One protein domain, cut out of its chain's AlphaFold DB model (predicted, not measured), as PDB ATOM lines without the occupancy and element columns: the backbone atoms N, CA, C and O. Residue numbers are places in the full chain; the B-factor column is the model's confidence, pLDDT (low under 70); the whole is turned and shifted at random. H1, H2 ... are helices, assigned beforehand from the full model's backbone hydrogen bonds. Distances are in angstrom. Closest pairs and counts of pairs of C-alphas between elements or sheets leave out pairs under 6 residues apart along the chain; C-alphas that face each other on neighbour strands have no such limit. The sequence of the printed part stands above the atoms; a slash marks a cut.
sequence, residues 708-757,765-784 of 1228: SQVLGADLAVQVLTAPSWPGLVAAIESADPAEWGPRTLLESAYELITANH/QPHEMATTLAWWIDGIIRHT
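AT A GLANCE: This is residues 708 to 757 and 765 to 784 of the 1228 residues of a protein of Mycobacteriaceae bacterium (UniProt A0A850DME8). Look first for the longest helix, H4: H2 runs side by side with it, and H3 crosses it nearly at right angles near the middle of both. The short helix H1 makes a corner with the first end of H4, and the link from H2 to H3 makes a loop past one end of H2. The printed part has 70 residues with four named helices, in the order H1, H2, H3, H4, and no named strand; the class is all helix. The whole is compact, with a radius of gyration of the C-alphas of 11.3 A, and it spans 30 by 26 by 19 A, a rounded outline.

IN THESE COORDINATES: Find C-alpha 769 at (54.244, 96.631, 35.033); from there H4, residues 769 to 784, runs 22.5 A to C-alpha 784 at (57.683, 74.472, 37.403). H3, residues 742 to 755, begins at C-alpha 742 at (55.787, 83.900, 25.407) and measures 19.8 A. H2, residues 725 to 733, measures 12.3 A from first to last C-alpha. Go back to C-alpha 713 at (47.852, 99.128, 23.150) for H1, residues 713 to 721, which measures 12.7 A.

HOW THE PARTS SIT: Begin with H4, the hub, which touches the other three helices. H2 touches it at a shallow tilt of 21 degrees, running the same way; look at Leu 728 and Ala 774, whose C-alphas are the closest, 4.4 A apart. H3 touches H4 about perpendicular, at 74 degrees, and the closest C-alphas are those of Ala 749 and Trp 776, 5.3 A apart. H1 and H4 only just touch, with 3 pairs of C-alphas within 8 A, and they touch only at their ends. H4 takes part there with residues 769 to 770 alone; the closest C-alphas are those of Val 719 and Ala 770, 5.2 A apart, and the lines stand about perpendicular, at 85 degrees. H2 and H3 are close but not clearly touching, with the C-alphas of Ile 732 and Pro 742 closest at 6.2 A. H1 and H2 are also close but not clearly touching, with the C-alphas of Val 719 and Trp 725 closest at 6.4 A. H1 and H3 are apart. In H1, H2, H3 and H4 every O i to N i+4 pair of the backbone is within hydrogen-bond range.

THE WHOLE: The two C-alphas farthest apart are those of Ala 738 and Gln 765, 32.0 A. Look for the cut after His 757: residues 758 to 764 are not printed, and C-alphas 757 and 765 are 12.2 A apart across it. H3 to H4 is the link across the cut; of the links printed whole, H1 to H2 is tight and H2 to H3 is short. The mean pLDDT of the printed part is 83.4, and residues 756 to 757 and residue 784 of the model are under 70.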
ATOM      1  N   SER A 708      50.839  93.808  23.095       88.62
ATOM      2  CA  SER A 708      49.677  94.652  22.774       88.62
ATOM      3  C   SER A 708      48.348  93.894  22.766       88.62
ATOM      4  O   SER A 708      47.297  94.504  22.945       88.62
ATOM      5  N   GLN A 709      48.394  92.574  22.570       89.50
ATOM      6  CA  GLN A 709      47.218  91.707  22.585       89.50
ATOM      7  C   GLN A 709      46.811  91.337  24.015       89.50
ATOM      8  O   GLN A 709      45.618  91.245  24.278       89.50
ATOM      9  N   VAL A 710      47.783  91.161  24.919       89.75
ATOM     10  CA  VAL A 710      47.549  90.787  26.325       89.75
ATOM     11  C   VAL A 710      47.237  92.011  27.193       89.75
ATOM     12  O   VAL A 710      46.243  92.016  27.907       89.75
ATOM     13  N   LEU A 711      48.050  93.069  27.106       87.94
ATOM     14  CA  LEU A 711      47.965  94.247  27.988       87.94
ATOM     15  C   LEU A 711      47.120  95.400  27.415       87.94
ATOM     16  O   LEU A 711      46.826  96.368  28.113       87.94
ATOM     17  N   GLY A 712      46.774  95.340  26.126       87.88
ATOM     18  CA  GLY A 712      46.217  96.468  25.377       87.88
ATOM     19  C   GLY A 712      47.286  97.445  24.863       87.88
ATOM     20  O   GLY A 712      48.440  97.437  25.289       87.88
ATOM     21  N   ALA A 713      46.907  98.292  23.898       83.56
ATOM     22  CA  ALA A 713      47.852  99.128  23.150       83.56
ATOM     23  C   ALA A 713      48.585 100.167  24.018       83.56
ATOM     24  O   ALA A 713      49.800 100.312  23.893       83.56
ATOM     25  N   ASP A 714      47.870 100.858  24.910       82.06
ATOM     26  CA  ASP A 714      48.435 101.967  25.688       82.06
ATOM     27  C   ASP A 714      49.436 101.481  26.748       82.06
ATOM     28  O   ASP A 714      50.535 102.025  26.861       82.06
ATOM     29  N   LEU A 715      49.100 100.412  27.479       83.69
ATOM     30  CA  LEU A 715      49.979  99.821  28.492       83.69
ATOM     31  C   LEU A 715      51.191  99.128  27.852       83.69
ATOM     32  O   LEU A 715      52.309  99.248  28.352       83.69
ATOM     33  N   ALA A 716      51.003  98.476  26.699       86.50
ATOM     34  CA  ALA A 716      52.096  97.866  25.948       86.50
ATOM     35  C   ALA A 716      53.158  98.890  25.519       86.50
ATOM     36  O   ALA A 716      54.350  98.601  25.599       86.50
ATOM     37  N   VAL A 717      52.755 100.096  25.099       84.75
ATOM     38  CA  VAL A 717      53.707 101.167  24.763       84.75
ATOM     39  C   VAL A 717      54.519 101.579  25.988       84.75
ATOM     40  O   VAL A 717      55.737 101.709  25.882       84.75
ATOM     41  N   GLN A 718      53.876 101.728  27.147       82.19
ATOM     42  CA  GLN A 718      54.558 102.130  28.379       82.19
ATOM     43  C   GLN A 718      55.566 101.068  28.833       82.19
ATOM     44  O   GLN A 718      56.736 101.398  29.040       82.19
ATOM     45  N   VAL A 719      55.164  99.793  28.845       85.56
ATOM     46  CA  VAL A 719      56.047  98.648  29.137       85.56
ATOM     47  C   VAL A 719      57.227  98.580  28.161       85.56
ATOM     48  O   VAL A 719      58.359  98.381  28.587       85.56
ATOM     49  N   LEU A 720      57.009  98.825  26.862       83.69
ATOM     50  CA  LEU A 720      58.069  98.828  25.840       83.69
ATOM     51  C   LEU A 720      59.058  99.993  25.938       83.69
ATOM     52  O   LEU A 720      60.080  99.980  25.246       83.69
ATOM     53  N   THR A 721      58.725 101.023  26.709       79.00
ATOM     54  CA  THR A 721      59.589 102.186  26.959       79.00
ATOM     55  C   THR A 721      60.171 102.197  28.368       79.00
ATOM     56  O   THR A 721      61.017 103.042  28.667       79.00
ATOM     57  N   ALA A 722      59.743 101.263  29.221       78.56
ATOM     58  CA  ALA A 722      60.183 101.167  30.599       78.56
ATOM     59  C   ALA A 722      61.668 100.760  30.672       78.56
ATOM     60  O   ALA A 722      62.095  99.854  29.953       78.56
ATOM     61  N   PRO A 723      62.468 101.356  31.578       76.56
ATOM     62  CA  PRO A 723      63.870 100.975  31.760       76.56
ATOM     63  C   PRO A 723      64.086  99.491  32.100       76.56
ATOM     64  O   PRO A 723      65.157  98.962  31.804       76.56
ATOM     65  N   SER A 724      63.090  98.832  32.702       79.12
ATOM     66  CA  SER A 724      63.118  97.416  33.093       79.12
ATOM     67  C   SER A 724      62.664  96.445  31.996       79.12
ATOM     68  O   SER A 724      62.746  95.234  32.190       79.12
ATOM     69  N   TRP A 725      62.264  96.923  30.811       85.62
ATOM     70  CA  TRP A 725      61.915  96.056  29.677       85.62
ATOM     71  C   TRP A 725      62.974  94.997  29.333       85.62
ATOM     72  O   TRP A 725      62.582  93.859  29.073       85.62
ATOM     73  N   PRO A 726      64.296  95.283  29.338       81.94
ATOM     74  CA  PRO A 726      65.288  94.237  29.103       81.94
ATOM     75  C   PRO A 726      65.210  93.093  30.124       81.94
ATOM     76  O   PRO A 726      65.494  91.955  29.763       81.94
ATOM     77  N   GLY A 727      64.790  93.378  31.361       80.38
ATOM     78  CA  GLY A 727      64.527  92.369  32.387       80.38
ATOM     79  C   GLY A 727      63.343  91.475  32.039       80.38
ATOM     80  O   GLY A 727      63.468  90.258  32.108       80.38
ATOM     81  N   LEU A 728      62.240  92.051  31.549       87.12
ATOM     82  CA  LEU A 728      61.101  91.270  31.051       87.12
ATOM     83  C   LEU A 728      61.482  90.397  29.848       87.12
ATOM     84  O   LEU A 728      61.075  89.239  29.766       87.12
ATOM     85  N   VAL A 729      62.290  90.926  28.924       86.75
ATOM     86  CA  VAL A 729      62.794  90.139  27.791       86.75
ATOM     87  C   VAL A 729      63.648  88.972  28.277       86.75
ATOM     88  O   VAL A 729      63.428  87.850  27.832       86.75
ATOM     89  N   ALA A 730      64.570  89.220  29.209       80.50
ATOM     90  CA  ALA A 730      65.420  88.180  29.776       80.50
ATOM     91  C   ALA A 730      64.612  87.091  30.500       80.50
ATOM     92  O   ALA A 730      64.924  85.917  30.330       80.50
ATOM     93  N   ALA A 731      63.565  87.462  31.244       83.94
ATOM     94  CA  ALA A 731      62.690  86.516  31.940       83.94
ATOM     95  C   ALA A 731      61.877  85.631  30.975       83.94
ATOM     96  O   ALA A 731      61.643  84.463  31.253       83.94
ATOM     97  N   ILE A 732      61.451  86.163  29.826       87.44
ATOM     98  CA  ILE A 732      60.734  85.373  28.811       87.44
ATOM     99  C   ILE A 732      61.696  84.477  28.027       87.44
ATOM    100  O   ILE A 732      61.374  83.329  27.743       87.44
ATOM    101  N   GLU A 733      62.868  84.994  27.654       82.56
ATOM    102  CA  GLU A 733      63.858  84.245  26.867       82.56
ATOM    103  C   GLU A 733      64.619  83.192  27.688       82.56
ATOM    104  O   GLU A 733      65.250  82.317  27.100       82.56
ATOM    105  N   SER A 734      64.560  83.249  29.024       78.25
ATOM    106  CA  SER A 734      65.105  82.206  29.902       78.25
ATOM    107  C   SER A 734      64.205  80.973  30.019       78.25
ATOM    108  O   SER A 734      64.675  79.935  30.487       78.25
ATOM    109  N   ALA A 735      62.938  81.067  29.607       82.81
ATOM    110  CA  ALA A 735      62.002  79.952  29.636       82.81
ATOM    111  C   ALA A 735      62.349  78.903  28.570       82.81
ATOM    112  O   ALA A 735      62.750  79.257  27.459       82.81
ATOM    113  N   ASP A 736      62.142  77.617  28.876       80.94
ATOM    114  CA  ASP A 736      62.247  76.564  27.865       80.94
ATOM    115  C   ASP A 736      61.135  76.755  26.813       80.94
ATOM    116  O   ASP A 736      59.948  76.657  27.155       80.94
ATOM    117  N   PRO A 737      61.475  77.003  25.531       79.31
ATOM    118  CA  PRO A 737      60.485  77.182  24.475       79.31
ATOM    119  C   PRO A 737      59.583  75.959  24.249       79.31
ATOM    120  O   PRO A 737      58.537  76.096  23.611       79.31
ATOM    121  N   ALA A 738      59.993  74.769  24.708       80.56
ATOM    122  CA  ALA A 738      59.199  73.546  24.624       80.56
ATOM    123  C   ALA A 738      58.085  73.487  25.680       80.56
ATOM    124  O   ALA A 738      57.027  72.914  25.413       80.56
ATOM    125  N   GLU A 739      58.298  74.097  26.848       81.38
ATOM    126  CA  GLU A 739      57.343  74.093  27.961       81.38
ATOM    127  C   GLU A 739      56.459  75.343  27.968       81.38
ATOM    128  O   GLU A 739      55.252  75.262  28.209       81.38
ATOM    129  N   TRP A 740      57.044  76.505  27.666       86.12
ATOM    130  CA  TRP A 740      56.394  77.798  27.851       86.12
ATOM    131  C   TRP A 740      56.485  78.679  26.604       86.12
ATOM    132  O   TRP A 740      57.554  79.076  26.145       86.12
ATOM    133  N   GLY A 741      55.321  79.056  26.068       88.56
ATOM    134  CA  GLY A 741      55.221  80.072  25.022       88.56
ATOM    135  C   GLY A 741      55.200  81.496  25.605       88.56
ATOM    136  O   GLY A 741      54.537  81.712  26.624       88.56
ATOM    137  N   PRO A 742      55.797  82.509  24.933       89.81
ATOM    138  CA  PRO A 742      55.787  83.900  25.407       89.81
ATOM    139  C   PRO A 742      54.389  84.460  25.693       89.81
ATOM    140  O   PRO A 742      54.214  85.243  26.620       89.81
ATOM    141  N   ARG A 743      53.377  84.050  24.912       91.62
ATOM    142  CA  ARG A 743      51.980  84.442  25.148       91.62
ATOM    143  C   ARG A 743      51.460  83.889  26.474       91.62
ATOM    144  O   ARG A 743      50.968  84.665  27.277       91.62
ATOM    145  N   THR A 744      51.590  82.583  26.693       90.69
ATOM    146  CA  THR A 744      51.073  81.910  27.890       90.69
ATOM    147  C   THR A 744      51.714  82.466  29.159       90.69
ATOM    148  O   THR A 744      51.015  82.689  30.140       90.69
ATOM    149  N   LEU A 745      53.024  82.745  29.126       91.38
ATOM    150  CA  LEU A 745      53.738  83.375  30.242       91.38
ATOM    151  C   LEU A 745      53.198  84.774  30.549       91.38
ATOM    152  O   LEU A 745      52.903  85.074  31.702       91.38
ATOM    153  N   LEU A 746      53.040  85.615  29.522       92.50
ATOM    154  CA  LEU A 746      52.514  86.973  29.680       92.50
ATOM    155  C   LEU A 746      51.061  86.979  30.174       92.50
ATOM    156  O   LEU A 746      50.735  87.777  31.045       92.50
ATOM    157  N   GLU A 747      50.205  86.103  29.640       91.88
ATOM    158  CA  GLU A 747      48.808  85.955  30.074       91.88
ATOM    159  C   GLU A 747      48.743  85.500  31.536       91.88
ATOM    160  O   GLU A 747      48.123  86.174  32.351       91.88
ATOM    161  N   SER A 748      49.474  84.439  31.895       91.12
ATOM    162  CA  SER A 748      49.490  83.900  33.263       91.12
ATOM    163  C   SER A 748      50.027  84.917  34.274       91.12
ATOM    164  O   SER A 748      49.446  85.105  35.339       91.12
ATOM    165  N   ALA A 749      51.121  85.611  33.944       89.62
ATOM    166  CA  ALA A 749      51.690  86.636  34.814       89.62
ATOM    167  C   ALA A 749      50.743  87.832  34.984       89.62
ATOM    168  O   ALA A 749      50.579  88.337  36.093       89.62
ATOM    169  N   TYR A 750      50.088  88.275  33.907       90.31
ATOM    170  CA  TYR A 750      49.126  89.372  33.974       90.31
ATOM    171  C   TYR A 750      47.862  88.995  34.760       90.31
ATOM    172  O   TYR A 750      47.362  89.804  35.545       90.31
ATOM    173  N   GLU A 751      47.377  87.760  34.619       88.12
ATOM    174  CA  GLU A 751      46.284  87.217  35.431       88.12
ATOM    175  C   GLU A 751      46.653  87.175  36.919       88.12
ATOM    176  O   GLU A 751      45.867  87.627  37.743       88.12
ATOM    177  N   LEU A 752      47.860  86.724  37.281       85.88
ATOM    178  CA  LEU A 752      48.318  86.690  38.680       85.88
ATOM    179  C   LEU A 752      48.444  88.086  39.300       85.88
ATOM    180  O   LEU A 752      48.087  88.279  40.463       85.88
ATOM    181  N   ILE A 753      48.898  89.069  38.518       86.06
ATOM    182  CA  ILE A 753      48.929  90.470  38.950       86.06
ATOM    183  C   ILE A 753      47.494  90.948  39.195       86.06
ATOM    184  O   ILE A 753      47.176  91.385  40.297       86.06
ATOM    185  N   THR A 754      46.611  90.825  38.201       82.56
ATOM    186  CA  THR A 754      45.244  91.381  38.246       82.56
ATOM    187  C   THR A 754      44.297  90.652  39.206       82.56
ATOM    188  O   THR A 754      43.426  91.293  39.789       82.56
ATOM    189  N   ALA A 755      44.487  89.354  39.454       75.44
ATOM    190  CA  ALA A 755      43.673  88.570  40.389       75.44
ATOM    191  C   ALA A 755      43.777  89.059  41.846       75.44
ATOM    192  O   ALA A 755      42.851  88.859  42.627       75.44
ATOM    193  N   ASN A 756      44.867  89.743  42.211       63.41
ATOM    194  CA  ASN A 756      45.060  90.320  43.546       63.41
ATOM    195  C   ASN A 756      44.414  91.711  43.740       63.41
ATOM    196  O   ASN A 756      44.557  92.303  44.807       63.41
ATOM    197  N   HIS A 757      43.694  92.246  42.743       62.03
ATOM    198  CA  HIS A 757      43.156  93.619  42.751       62.03
ATOM    199  C   HIS A 757      41.733  93.760  43.352       62.03
ATOM    200  O   HIS A 757      41.097  94.801  43.186       62.03
ATOM    201  N   GLN A 765      51.381 100.322  39.134       77.69
ATOM    202  CA  GLN A 765      51.380 101.437  38.199       77.69
ATOM    203  C   GLN A 765      51.891 100.986  36.823       77.69
ATOM    204  O   GLN A 765      52.758 100.113  36.728       77.69
ATOM    205  N   PRO A 766      51.432 101.607  35.725       76.75
ATOM    206  CA  PRO A 766      51.827 101.207  34.375       76.75
ATOM    207  C   PRO A 766      53.340 101.138  34.106       76.75
ATOM    208  O   PRO A 766      53.793 100.292  33.338       76.75
ATOM    209  N   HIS A 767      54.136 102.001  34.744       70.94
ATOM    210  CA  HIS A 767      55.596 102.013  34.599       70.94
ATOM    211  C   HIS A 767      56.292 100.875  35.368       70.94
ATOM    212  O   HIS A 767      57.412 100.498  35.029       70.94
ATOM    213  N   GLU A 768      55.628 100.312  36.377       78.44
ATOM    214  CA  GLU A 768      56.120  99.203  37.200       78.44
ATOM    215  C   GLU A 768      55.769  97.843  36.585       78.44
ATOM    216  O   GLU A 768      56.425  96.841  36.868       78.44
ATOM    217  N   MET A 769      54.780  97.826  35.685       86.62
ATOM    218  CA  MET A 769      54.244  96.631  35.033       86.62
ATOM    219  C   MET A 769      55.326  95.762  34.378       86.62
ATOM    220  O   MET A 769      55.276  94.539  34.452       86.62
ATOM    221  N   ALA A 770      56.332  96.378  33.746       86.50
ATOM    222  CA  ALA A 770      57.433  95.639  33.125       86.50
ATOM    223  C   ALA A 770      58.240  94.829  34.157       86.50
ATOM    224  O   ALA A 770      58.595  93.680  33.899       86.50
ATOM    225  N   THR A 771      58.490  95.417  35.329       85.81
ATOM    226  CA  THR A 771      59.219  94.782  36.432       85.81
ATOM    227  C   THR A 771      58.385  93.668  37.061       85.81
ATOM    228  O   THR A 771      58.867  92.549  37.212       85.81
ATOM    229  N   THR A 772      57.109  93.929  37.355       88.12
ATOM    230  CA  THR A 772      56.229  92.943  38.002       88.12
ATOM    231  C   THR A 772      55.928  91.748  37.102       88.12
ATOM    232  O   THR A 772      55.895  90.618  37.587       88.12
ATOM    233  N   LEU A 773      55.749  91.966  35.791       89.69
ATOM    234  CA  LEU A 773      55.613  90.875  34.821       89.69
ATOM    235  C   LEU A 773      56.870  90.002  34.796       89.69
ATOM    236  O   LEU A 773      56.753  88.781  34.784       89.69
ATOM    237  N   ALA A 774      58.061  90.612  34.825       88.25
ATOM    238  CA  ALA A 774      59.313  89.863  34.851       88.25
ATOM    239  C   ALA A 774      59.410  88.976  36.105       88.25
ATOM    240  O   ALA A 774      59.713  87.792  35.981       88.25
ATOM    241  N   TRP A 775      59.079  89.514  37.285       88.31
ATOM    242  CA  TRP A 775      59.099  88.761  38.545       88.31
ATOM    243  C   TRP A 775      58.150  87.564  38.543       88.31
ATOM    244  O   TRP A 775      58.533  86.470  38.954       88.31
ATOM    245  N   TRP A 776      56.913  87.750  38.071       88.19
ATOM    246  CA  TRP A 776      55.940  86.658  38.009       88.19
ATOM    247  C   TRP A 776      56.332  85.588  36.993       88.19
ATOM    248  O   TRP A 776      56.210  84.409  37.302       88.19
ATOM    249  N   ILE A 777      56.847  85.970  35.822       88.94
ATOM    250  CA  ILE A 777      57.327  85.012  34.813       88.94
ATOM    251  C   ILE A 777      58.485  84.178  35.365       88.94
ATOM    252  O   ILE A 777      58.454  82.952  35.287       88.94
ATOM    253  N   ASP A 778      59.465  84.824  35.990       83.44
ATOM    254  CA  ASP A 778      60.609  84.145  36.601       83.44
ATOM    255  C   ASP A 778      60.165  83.254  37.782       83.44
ATOM    256  O   ASP A 778      60.634  82.127  37.953       83.44
ATOM    257  N   GLY A 779      59.164  83.707  38.546       82.31
ATOM    258  CA  GLY A 779      58.470  82.910  39.555       82.31
ATOM    259  C   GLY A 779      57.803  81.656  38.980       82.31
ATOM    260  O   GLY A 779      58.017  80.569  39.516       82.31
ATOM    261  N   ILE A 780      57.042  81.779  37.889       86.06
ATOM    262  CA  ILE A 780      56.373  80.655  37.210       86.06
ATOM    263  C   ILE A 780      57.408  79.616  36.767       86.06
ATOM    264  O   ILE A 780      57.282  78.447  37.128       86.06
ATOM    265  N   ILE A 781      58.465  80.057  36.075       83.31
ATOM    266  CA  ILE A 781      59.542  79.188  35.573       83.31
ATOM    267  C   ILE A 781      60.240  78.454  36.728       83.31
ATOM    268  O   ILE A 781      60.531  77.261  36.634       83.31
ATOM    269  N   ARG A 782      60.495  79.142  37.852       74.62
ATOM    270  CA  ARG A 782      61.110  78.527  39.040       74.62
ATOM    271  C   ARG A 782      60.241  77.431  39.650       74.62
ATOM    272  O   ARG A 782      60.767  76.366  39.954       74.62
ATOM    273  N   HIS A 783      58.947  77.687  39.840       70.56
ATOM    274  CA  HIS A 783      58.045  76.736  40.498       70.56
ATOM    275  C   HIS A 783      57.781  75.495  39.636       70.56
ATOM    276  O   HIS A 783      57.579  74.408  40.176       70.56
ATOM    277  N   THR A 784      57.813  75.625  38.307       60.38
ATOM    278  CA  THR A 784      57.683  74.472  37.403       60.38
ATOM    279  C   THR A 784      58.956  73.637  37.353       60.38
ATOM    280  O   THR A 784      58.872  72.410  37.348       60.38
TER     281      THR A 784